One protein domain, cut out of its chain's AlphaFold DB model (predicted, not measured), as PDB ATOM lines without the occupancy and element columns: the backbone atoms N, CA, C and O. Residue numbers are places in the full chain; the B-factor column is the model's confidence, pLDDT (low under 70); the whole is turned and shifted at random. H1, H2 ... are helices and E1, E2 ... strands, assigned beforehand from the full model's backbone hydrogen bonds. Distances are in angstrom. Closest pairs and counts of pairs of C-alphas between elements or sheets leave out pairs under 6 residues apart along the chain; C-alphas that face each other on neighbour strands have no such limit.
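What this domain is: This is residues 358 to 424 of the 564 residues of an uncharacterized protein of Neisseria sp. HMSC06F02 (UniProt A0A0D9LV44). A two-stranded hairpin, E1 and E2, packs on one side of the long helix H1, and a second long helix, H3, meets the end of H1 and extends onward nearly in line with it, with its residues 415 to 424 sticking out as an arm. The short helix H2 lies off the place where H1 and H3 meet, on the same side as the hairpin, and touches neither long helix. The printed part has 67 residues, with three named helices and two named strands in the order H1, E1, E2, H2, H3; the sheet, in the order E1 - E2, is antiparallel, and the class is mixed, helices and strands. The whole is loose, with a radius of gyration of the C-alphas of 13.7 A, and elongated, spanning 46 by 24 by 18 A.

Where its parts are: Strand E1 covers residues 381 to 385, and strand E2 covers residues 391 to 395. H1, residues 358 to 374, measures 24.4 A from its first C-alpha, at (120.061, 91.794, 81.362), to its last, at (127.638, 89.233, 104.368). H2 is residues 398 to 403, 8.6 A long. H3, residues 410 to 424, is 21.6 A long and ends with C-alpha 424 at (136.596, 98.272, 124.516).

How they stand to each other: E1 and E2 form a hairpin of antiparallel neighbours, with 143 degrees between their N-to-C directions. N 382 and O 394 are 2.8 A apart, and N 392 and O 384 are 2.9 A apart, both within hydrogen-bond range. The closest C-alphas of H1 and E1 are those of Glu 368 and Val 383, at 5.6 A. Those of H1 and E2 are Gln 361 and Lys 391, at 6.3 A. H1 and H3 touch only at their ends, residues 371 to 374 of H1 and 410 to 413 of H3; their closest C-alphas, those of Asn 374 and Gly 410, are 4.7 A apart. These two helices run the same way at a shallow tilt of 19 degrees. H2 is apart from H1, H3 and E1, and H3 is apart from both strands. In H1, H2 and H3 every O i to N i+4 pair is within hydrogen-bond range.

The domain as a whole: The two C-alphas farthest apart are those of Ala 358 and Asp 424, at 46.7 A. Without residues 415 to 424, which stand free, the body of 57 residues spans 31 by 21 by 17 A. The printed part has no cut. The links E1 to E2 and E2 to H2 are tight, those from H1 to E1 and from H2 to H3 are short, and no link is long. The mean pLDDT of the printed part is 92.0, and no printed residue is under 70.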
ATOM      1  N   ALA A 358     120.180  90.692  80.407       86.12
ATOM      2  CA  ALA A 358     120.061  91.794  81.362       86.12
ATOM      3  C   ALA A 358     119.530  91.333  82.734       86.12
ATOM      4  O   ALA A 358     120.043  91.765  83.766       86.12
ATOM      5  N   ALA A 359     118.544  90.431  82.760       88.38
ATOM      6  CA  ALA A 359     118.024  89.852  83.997       88.38
ATOM      7  C   ALA A 359     119.071  88.985  84.720       88.38
ATOM      8  O   ALA A 359     119.191  89.065  85.940       88.38
ATOM      9  N   GLU A 360     119.867  88.208  83.978       88.69
ATOM     10  CA  GLU A 360     120.990  87.433  84.525       88.69
ATOM     11  C   GLU A 360     122.064  88.350  85.133       88.69
ATOM     12  O   GLU A 360     122.496  88.128  86.262       88.69
ATOM     13  N   GLN A 361     122.436  89.440  84.451       86.94
ATOM     14  CA  GLN A 361     123.394  90.417  84.988       86.94
ATOM     15  C   GLN A 361     122.868  91.126  86.248       86.94
ATOM     16  O   GLN A 361     123.623  91.335  87.199       86.94
ATOM     17  N   ALA A 362     121.572  91.446  86.302       87.56
ATOM     18  CA  ALA A 362     120.945  92.010  87.498       87.56
ATOM     19  C   ALA A 362     120.940  91.020  88.677       87.56
ATOM     20  O   ALA A 362     121.161  91.422  89.821       87.56
ATOM     21  N   ALA A 363     120.733  89.727  88.408       89.56
ATOM     22  CA  ALA A 363     120.820  88.684  89.426       89.56
ATOM     23  C   ALA A 363     122.248  88.544  89.973       89.56
ATOM     24  O   ALA A 363     122.427  88.506  91.189       89.56
ATOM     25  N   PHE A 364     123.268  88.552  89.107       91.75
ATOM     26  CA  PHE A 364     124.666  88.525  89.548       91.75
ATOM     27  C   PHE A 364     125.045  89.762  90.367       91.75
ATOM     28  O   PHE A 364     125.679  89.619  91.404       91.75
ATOM     29  N   ALA A 365     124.597  90.961  89.983       88.62
ATOM     30  CA  ALA A 365     124.827  92.167  90.783       88.62
ATOM     31  C   ALA A 365     124.167  92.094  92.175       88.62
ATOM     32  O   ALA A 365     124.736  92.551  93.161       88.62
ATOM     33  N   ALA A 366     122.975  91.498  92.283       90.00
ATOM     34  CA  ALA A 366     122.330  91.300  93.580       90.00
ATOM     35  C   ALA A 366     123.093  90.301  94.468       90.00
ATOM     36  O   ALA A 366     123.163  90.496  95.682       90.00
ATOM     37  N   ILE A 367     123.664  89.252  93.871       90.62
ATOM     38  CA  ILE A 367     124.491  88.263  94.574       90.62
ATOM     39  C   ILE A 367     125.809  88.893  95.036       90.62
ATOM     40  O   ILE A 367     126.173  88.728  96.194       90.62
ATOM     41  N   GLU A 368     126.481  89.653  94.174       91.00
ATOM     42  CA  GLU A 368     127.714  90.380  94.505       91.00
ATOM     43  C   GLU A 368     127.488  91.362  95.667       91.00
ATOM     44  O   GLU A 368     128.182  91.287  96.675       91.00
ATOM     45  N   ASN A 369     126.428  92.178  95.623       91.00
ATOM     46  CA  ASN A 369     126.072  93.059  96.744       91.00
ATOM     47  C   ASN A 369     125.806  92.278  98.045       91.00
ATOM     48  O   ASN A 369     126.094  92.751  99.143       91.00
ATOM     49  N   ALA A 370     125.213  91.083  97.947       91.38
ATOM     50  CA  ALA A 370     124.987  90.229  99.108       91.38
ATOM     51  C   ALA A 370     126.296  89.632  99.653       91.38
ATOM     52  O   ALA A 370     126.398  89.448 100.867       91.38
ATOM     53  N   GLN A 371     127.278  89.361  98.791       91.12
ATOM     54  CA  GLN A 371     128.629  88.937  99.172       91.12
ATOM     55  C   GLN A 371     129.382  90.079  99.855       91.12
ATOM     56  O   GLN A 371     129.914  89.876 100.938       91.12
ATOM     57  N   GLU A 372     129.330  91.303  99.327       91.06
ATOM     58  CA  GLU A 372     129.929  92.476  99.986       91.06
ATOM     59  C   GLU A 372     129.310  92.747 101.371       91.06
ATOM     60  O   GLU A 372     129.994  93.129 102.321       91.06
ATOM     61  N   LEU A 373     127.999  92.520 101.521       93.69
ATOM     62  CA  LEU A 373     127.295  92.728 102.788       93.69
ATOM     63  C   LEU A 373     127.570  91.646 103.838       93.69
ATOM     64  O   LEU A 373     127.661  91.977 105.021       93.69
ATOM     65  N   ASN A 374     127.610  90.371 103.438       93.56
ATOM     66  CA  ASN A 374     127.638  89.233 104.368       93.56
ATOM     67  C   ASN A 374     128.958  88.445 104.363       93.56
ATOM     68  O   ASN A 374     129.103  87.537 105.177       93.56
ATOM     69  N   GLY A 375     129.878  88.765 103.456       94.06
ATOM     70  CA  GLY A 375     131.153  88.080 103.297       94.06
ATOM     71  C   GLY A 375     131.077  86.816 102.441       94.06
ATOM     72  O   GLY A 375     130.005  86.370 102.017       94.06
ATOM     73  N   PHE A 376     132.249  86.239 102.191       95.62
ATOM     74  CA  PHE A 376     132.461  84.974 101.493       95.62
ATOM     75  C   PHE A 376     133.764  84.320 101.979       95.62
ATOM     76  O   PHE A 376     134.647  84.979 102.524       95.62
ATOM     77  N   LYS A 377     133.895  83.008 101.790       94.81
ATOM     78  CA  LYS A 377     135.058  82.215 102.216       94.81
ATOM     79  C   LYS A 377     135.683  81.468 101.041       94.81
ATOM     80  O   LYS A 377     135.084  81.356  99.974       94.81
ATOM     81  N   ASP A 378     136.880  80.919 101.249       94.81
ATOM     82  CA  ASP A 378     137.511  80.022 100.277       94.81
ATOM     83  C   ASP A 378     136.558  78.868  99.916       94.81
ATOM     84  O   ASP A 378     135.960  78.229 100.785       94.81
ATOM     85  N   GLY A 379     136.371  78.636  98.618       92.12
ATOM     86  CA  GLY A 379     135.421  77.655  98.094       92.12
ATOM     87  C   GLY A 379     133.954  78.108  98.004       92.12
ATOM     88  O   GLY A 379     133.131  77.361  97.446       92.12
ATOM     89  N   ASP A 380     133.594  79.309  98.465       94.94
ATOM     90  CA  ASP A 380     132.268  79.877  98.202       94.94
ATOM     91  C   ASP A 380     132.123  80.266  96.729       94.94
ATOM     92  O   ASP A 380     133.097  80.460  96.005       94.94
ATOM     93  N   GLU A 381     130.891  80.299  96.229       93.38
ATOM     94  CA  GLU A 381     130.639  80.754  94.864       93.38
ATOM     95  C   GLU A 381     130.560  82.282  94.851       93.38
ATOM     96  O   GLU A 381     129.680  82.851  95.494       93.38
ATOM     97  N   ILE A 382     131.486  82.928  94.139       93.12
ATOM     98  CA  ILE A 382     131.596  84.385  94.018       93.12
ATOM     99  C   ILE A 382     131.263  84.853  92.613       93.12
ATOM    100  O   ILE A 382     131.465  84.128  91.633       93.12
ATOM    101  N   VAL A 383     130.755  86.080  92.528       92.31
ATOM    102  CA  VAL A 383     130.562  86.766  91.255       92.31
ATOM    103  C   VAL A 383     131.870  87.446  90.871       92.31
ATOM    104  O   VAL A 383     132.479  88.148  91.668       92.31
ATOM    105  N   VAL A 384     132.305  87.225  89.637       89.19
ATOM    106  CA  VAL A 384     133.473  87.873  89.041       89.19
ATOM    107  C   VAL A 384     133.066  88.541  87.746       89.19
ATOM    108  O   VAL A 384     132.294  87.993  86.956       89.19
ATOM    109  N   THR A 385     133.613  89.729  87.541       88.56
ATOM    110  CA  THR A 385     133.423  90.517  86.327       88.56
ATOM    111  C   THR A 385     134.650  90.328  85.442       88.56
ATOM    112  O   THR A 385     135.771  90.489  85.923       88.56
ATOM    113  N   ASP A 386     134.449  89.937  84.185       85.44
ATOM    114  CA  ASP A 386     135.533  89.846  83.204       85.44
ATOM    115  C   ASP A 386     135.901  91.217  82.602       85.44
ATOM    116  O   ASP A 386     135.274  92.239  82.897       85.44
ATOM    117  N   ASP A 387     136.931  91.244  81.753       86.12
ATOM    118  CA  ASP A 387     137.444  92.469  81.120       86.12
ATOM    119  C   ASP A 387     136.412  93.159  80.204       86.12
ATOM    120  O   ASP A 387     136.512  94.361  79.947       86.12
ATOM    121  N   ASP A 388     135.399  92.421  79.740       83.88
ATOM    122  CA  ASP A 388     134.302  92.928  78.911       83.88
ATOM    123  C   ASP A 388     133.109  93.425  79.757       83.88
ATOM    124  O   ASP A 388     132.081  93.852  79.217       83.88
ATOM    125  N   GLY A 389     133.228  93.397  81.091       81.88
ATOM    126  CA  GLY A 389     132.190  93.825  82.028       81.88
ATOM    127  C   GLY A 389     131.068  92.802  82.224       81.88
ATOM    128  O   GLY A 389     130.009  93.146  82.756       81.88
ATOM    129  N   VAL A 390     131.260  91.557  81.783       84.94
ATOM    130  CA  VAL A 390     130.282  90.477  81.912       84.94
ATOM    131  C   VAL A 390     130.508  89.742  83.227       84.94
ATOM    132  O   VAL A 390     131.595  89.249  83.526       84.94
ATOM    133  N   LYS A 391     129.446  89.642  84.029       88.56
ATOM    134  CA  LYS A 391     129.481  88.908  85.295       88.56
ATOM    135  C   LYS A 391     129.268  87.416  85.079       88.56
ATOM    136  O   LYS A 391     128.384  87.017  84.317       88.56
ATOM    137  N   SER A 392     130.051  86.612  85.787       88.25
ATOM    138  CA  SER A 392     129.965  85.151  85.843       88.25
ATOM    139  C   SER A 392     130.247  84.656  87.264       88.25
ATOM    140  O   SER A 392     130.712  85.426  88.104       88.25
ATOM    141  N   THR A 393     129.956  83.387  87.557       91.56
ATOM    142  CA  THR A 393     130.301  82.786  88.851       91.56
ATOM    143  C   THR A 393     131.501  81.863  88.748       91.56
ATOM    144  O   THR A 393     131.673  81.120  87.779       91.56
ATOM    145  N   ARG A 394     132.329  81.879  89.791       94.12
ATOM    146  CA  ARG A 394     133.358  80.863  90.024       94.12
ATOM    147  C   ARG A 394     133.518  80.608  91.514       94.12
ATOM    148  O   ARG A 394     132.934  81.293  92.344       94.12
ATOM    149  N   LYS A 395     134.351  79.633  91.857       95.06
ATOM    150  CA  LYS A 395     134.745  79.388  93.243       95.06
ATOM    151  C   LYS A 395     135.788  80.409  93.693       95.06
ATOM    152  O   LYS A 395     136.755  80.644  92.965       95.06
ATOM    153  N   ALA A 396     135.558  81.012  94.856       94.31
ATOM    154  CA  ALA A 396     136.523  81.841  95.553       94.31
ATOM    155  C   ALA A 396     137.727  80.992  95.934       94.31
ATOM    156  O   ALA A 396     137.590  79.822  96.294       94.31
ATOM    157  N   THR A 397     138.892  81.603  95.827       95.31
ATOM    158  CA  THR A 397     140.161  81.074  96.297       95.31
ATOM    159  C   THR A 397     140.590  81.844  97.539       95.31
ATOM    160  O   THR A 397     140.164  82.980  97.748       95.31
ATOM    161  N   GLN A 398     141.494  81.273  98.327       94.88
ATOM    162  CA  GLN A 398     142.115  81.967  99.456       94.88
ATOM    163  C   GLN A 398     142.719  83.331  99.057       94.88
ATOM    164  O   GLN A 398     142.589  84.301  99.795       94.88
ATOM    165  N   ALA A 399     143.292  83.431  97.853       92.19
ATOM    166  CA  ALA A 399     143.814  84.692  97.329       92.19
ATOM    167  C   ALA A 399     142.715  85.746  97.104       92.19
ATOM    168  O   ALA A 399     142.979  86.932  97.255       92.19
ATOM    169  N   ASP A 400     141.487  85.334  96.769       93.00
ATOM    170  CA  ASP A 400     140.353  86.256  96.627       93.00
ATOM    171  C   ASP A 400     139.882  86.777  97.985       93.00
ATOM    172  O   ASP A 400     139.556  87.951  98.108       93.00
ATOM    173  N   VAL A 401     139.872  85.913  99.005       92.56
ATOM    174  CA  VAL A 401     139.537  86.296 100.385       92.56
ATOM    175  C   VAL A 401     140.565  87.290 100.921       92.56
ATOM    176  O   VAL A 401     140.193  88.284 101.524       92.56
ATOM    177  N   GLU A 402     141.855  87.055 100.678       92.38
ATOM    178  CA  GLU A 402     142.938  87.936 101.138       92.38
ATOM    179  C   GLU A 402     143.032  89.249 100.351       92.38
ATOM    180  O   GLU A 402     143.414  90.274 100.912       92.38
ATOM    181  N   ALA A 403     142.693  89.230  99.059       90.69
ATOM    182  CA  ALA A 403     142.654  90.429  98.223       90.69
ATOM    183  C   ALA A 403     141.385  91.274  98.438       90.69
ATOM    184  O   ALA A 403     141.351  92.431  98.011       90.69
ATOM    185  N   ASP A 404     140.352  90.718  99.077       93.00
ATOM    186  CA  ASP A 404     139.157  91.460  99.464       93.00
ATOM    187  C   ASP A 404     139.484  92.518 100.529       93.00
ATOM    188  O   ASP A 404     140.226  92.274 101.480       93.00
ATOM    189  N   GLY A 405     138.877  93.702 100.401       91.44
ATOM    190  CA  GLY A 405     139.141  94.837 101.292       91.44
ATOM    191  C   GLY A 405     138.799  94.578 102.765       91.44
ATOM    192  O   GLY A 405     139.280  95.306 103.634       91.44
ATOM    193  N   PHE A 406     137.996  93.547 103.048       92.81
ATOM    194  CA  PHE A 406     137.588  93.131 104.386       92.81
ATOM    195  C   PHE A 406     137.999  91.693 104.723       92.81
ATOM    196  O   PHE A 406     137.472  91.119 105.677       92.81
ATOM    197  N   GLY A 407     138.908  91.081 103.959       93.12
ATOM    198  CA  GLY A 407     139.331  89.706 104.216       93.12
ATOM    199  C   GLY A 407     138.202  88.677 104.054       93.12
ATOM    200  O   GLY A 407     138.179  87.681 104.778       93.12
ATOM    201  N   GLY A 408     137.198  88.953 103.212       92.06
ATOM    202  CA  GLY A 408     136.020  88.102 103.012       92.06
ATOM    203  C   GLY A 408     134.999  88.128 104.157       92.06
ATOM    204  O   GLY A 408     134.016  87.391 104.115       92.06
ATOM    205  N   LEU A 409     135.174  88.974 105.177       93.69
ATOM    206  CA  LEU A 409     134.241  89.077 106.312       93.69
ATOM    207  C   LEU A 409     132.910  89.746 105.936       93.69
ATOM    208  O   LEU A 409     131.861  89.422 106.493       93.69
ATOM    209  N   GLY A 410     132.950  90.671 104.976       94.12
ATOM    210  CA  GLY A 410     131.807  91.489 104.583       94.12
ATOM    211  C   GLY A 410     131.469  92.597 105.581       94.12
ATOM    212  O   GLY A 410     131.864  92.595 106.750       94.12
ATOM    213  N   LEU A 411     130.701  93.576 105.108       94.75
ATOM    214  CA  LEU A 411     130.442  94.817 105.840       94.75
ATOM    215  C   LEU A 411     129.767  94.605 107.200       94.75
ATOM    216  O   LEU A 411     130.073  95.329 108.142       94.75
ATOM    217  N   LYS A 412     128.847  93.642 107.331       94.19
ATOM    218  CA  LYS A 412     128.137  93.418 108.602       94.19
ATOM    219  C   LYS A 412     129.060  92.948 109.718       94.19
ATOM    220  O   LYS A 412     128.964  93.466 110.826       94.19
ATOM    221  N   GLU A 413     129.922  91.984 109.419       93.75
ATOM    222  CA  GLU A 413     130.829  91.407 110.409       93.75
ATOM    223  C   GLU A 413     131.906  92.423 110.797       93.75
ATOM    224  O   GLU A 413     132.170  92.626 111.978       93.75
ATOM    225  N   VAL A 414     132.444  93.158 109.817       95.19
ATOM    226  CA  VAL A 414     133.395  94.251 110.068       95.19
ATOM    227  C   VAL A 414     132.782  95.336 110.950       95.19
ATOM    228  O   VAL A 414     133.429  95.808 111.880       95.19
ATOM    229  N   VAL A 415     131.531  95.734 110.694       95.44
ATOM    230  CA  VAL A 415     130.841  96.733 111.524       95.44
ATOM    231  C   VAL A 415     130.615  96.215 112.944       95.44
ATOM    232  O   VAL A 415     130.801  96.982 113.882       95.44
ATOM    233  N   ALA A 416     130.258  94.941 113.119       94.38
ATOM    234  CA  ALA A 416     130.100  94.345 114.445       94.38
ATOM    235  C   ALA A 416     131.428  94.315 115.219       94.38
ATOM    236  O   ALA A 416     131.476  94.762 116.362       94.38
ATOM    237  N   ALA A 417     132.514  93.881 114.573       93.81
ATOM    238  CA  ALA A 417     133.851  93.881 115.164       93.81
ATOM    239  C   ALA A 417     134.333  95.303 115.507       93.81
ATOM    240  O   ALA A 417     134.941  95.526 116.551       93.81
ATOM    241  N   HIS A 418     134.039  96.289 114.653       95.88
ATOM    242  CA  HIS A 418     134.327  97.691 114.951       95.88
ATOM    243  C   HIS A 418     133.504  98.228 116.129       95.88
ATOM    244  O   HIS A 418     134.043  99.001 116.915       95.88
ATOM    245  N   ASP A 419     132.230  97.854 116.266       96.62
ATOM    246  CA  ASP A 419     131.385  98.284 117.390       96.62
ATOM    247  C   ASP A 419     131.899  97.715 118.725       96.62
ATOM    248  O   ASP A 419     132.004  98.444 119.710       96.62
ATOM    249  N   GLU A 420     132.324  96.447 118.732       94.69
ATOM    250  CA  GLU A 420     132.988  95.810 119.879       94.69
ATOM    251  C   GLU A 420     134.298  96.531 120.238       94.69
ATOM    252  O   GLU A 420     134.468  96.977 121.373       94.69
ATOM    253  N   ALA A 421     135.168  96.775 119.251       95.25
ATOM    254  CA  ALA A 421     136.421  97.504 119.460       95.25
ATOM    255  C   ALA A 421     136.203  98.946 119.964       95.25
ATOM    256  O   ALA A 421     136.990  99.462 120.762       95.25
ATOM    257  N   LEU A 422     135.136  99.619 119.517       96.19
ATOM    258  CA  LEU A 422     134.746 100.937 120.026       96.19
ATOM    259  C   LEU A 422     134.247 100.865 121.477       96.19
ATOM    260  O   LEU A 422     134.510 101.790 122.253       96.19
ATOM    261  N   GLY A 423     133.559  99.785 121.853       95.50
ATOM    262  CA  GLY A 423     133.176  99.487 123.232       95.50
ATOM    263  C   GLY A 423     134.394  99.356 124.147       95.50
ATOM    264  O   GLY A 423     134.508 100.110 125.117       95.50
ATOM    265  N   ASP A 424     135.344  98.496 123.777       95.75
ATOM    266  CA  ASP A 424     136.596  98.272 124.516       95.75
ATOM    267  C   ASP A 424     137.419  99.562 124.660       95.75
ATOM    268  O   ASP A 424     137.942  99.893 125.734       95.75
TER     269      ASP A 424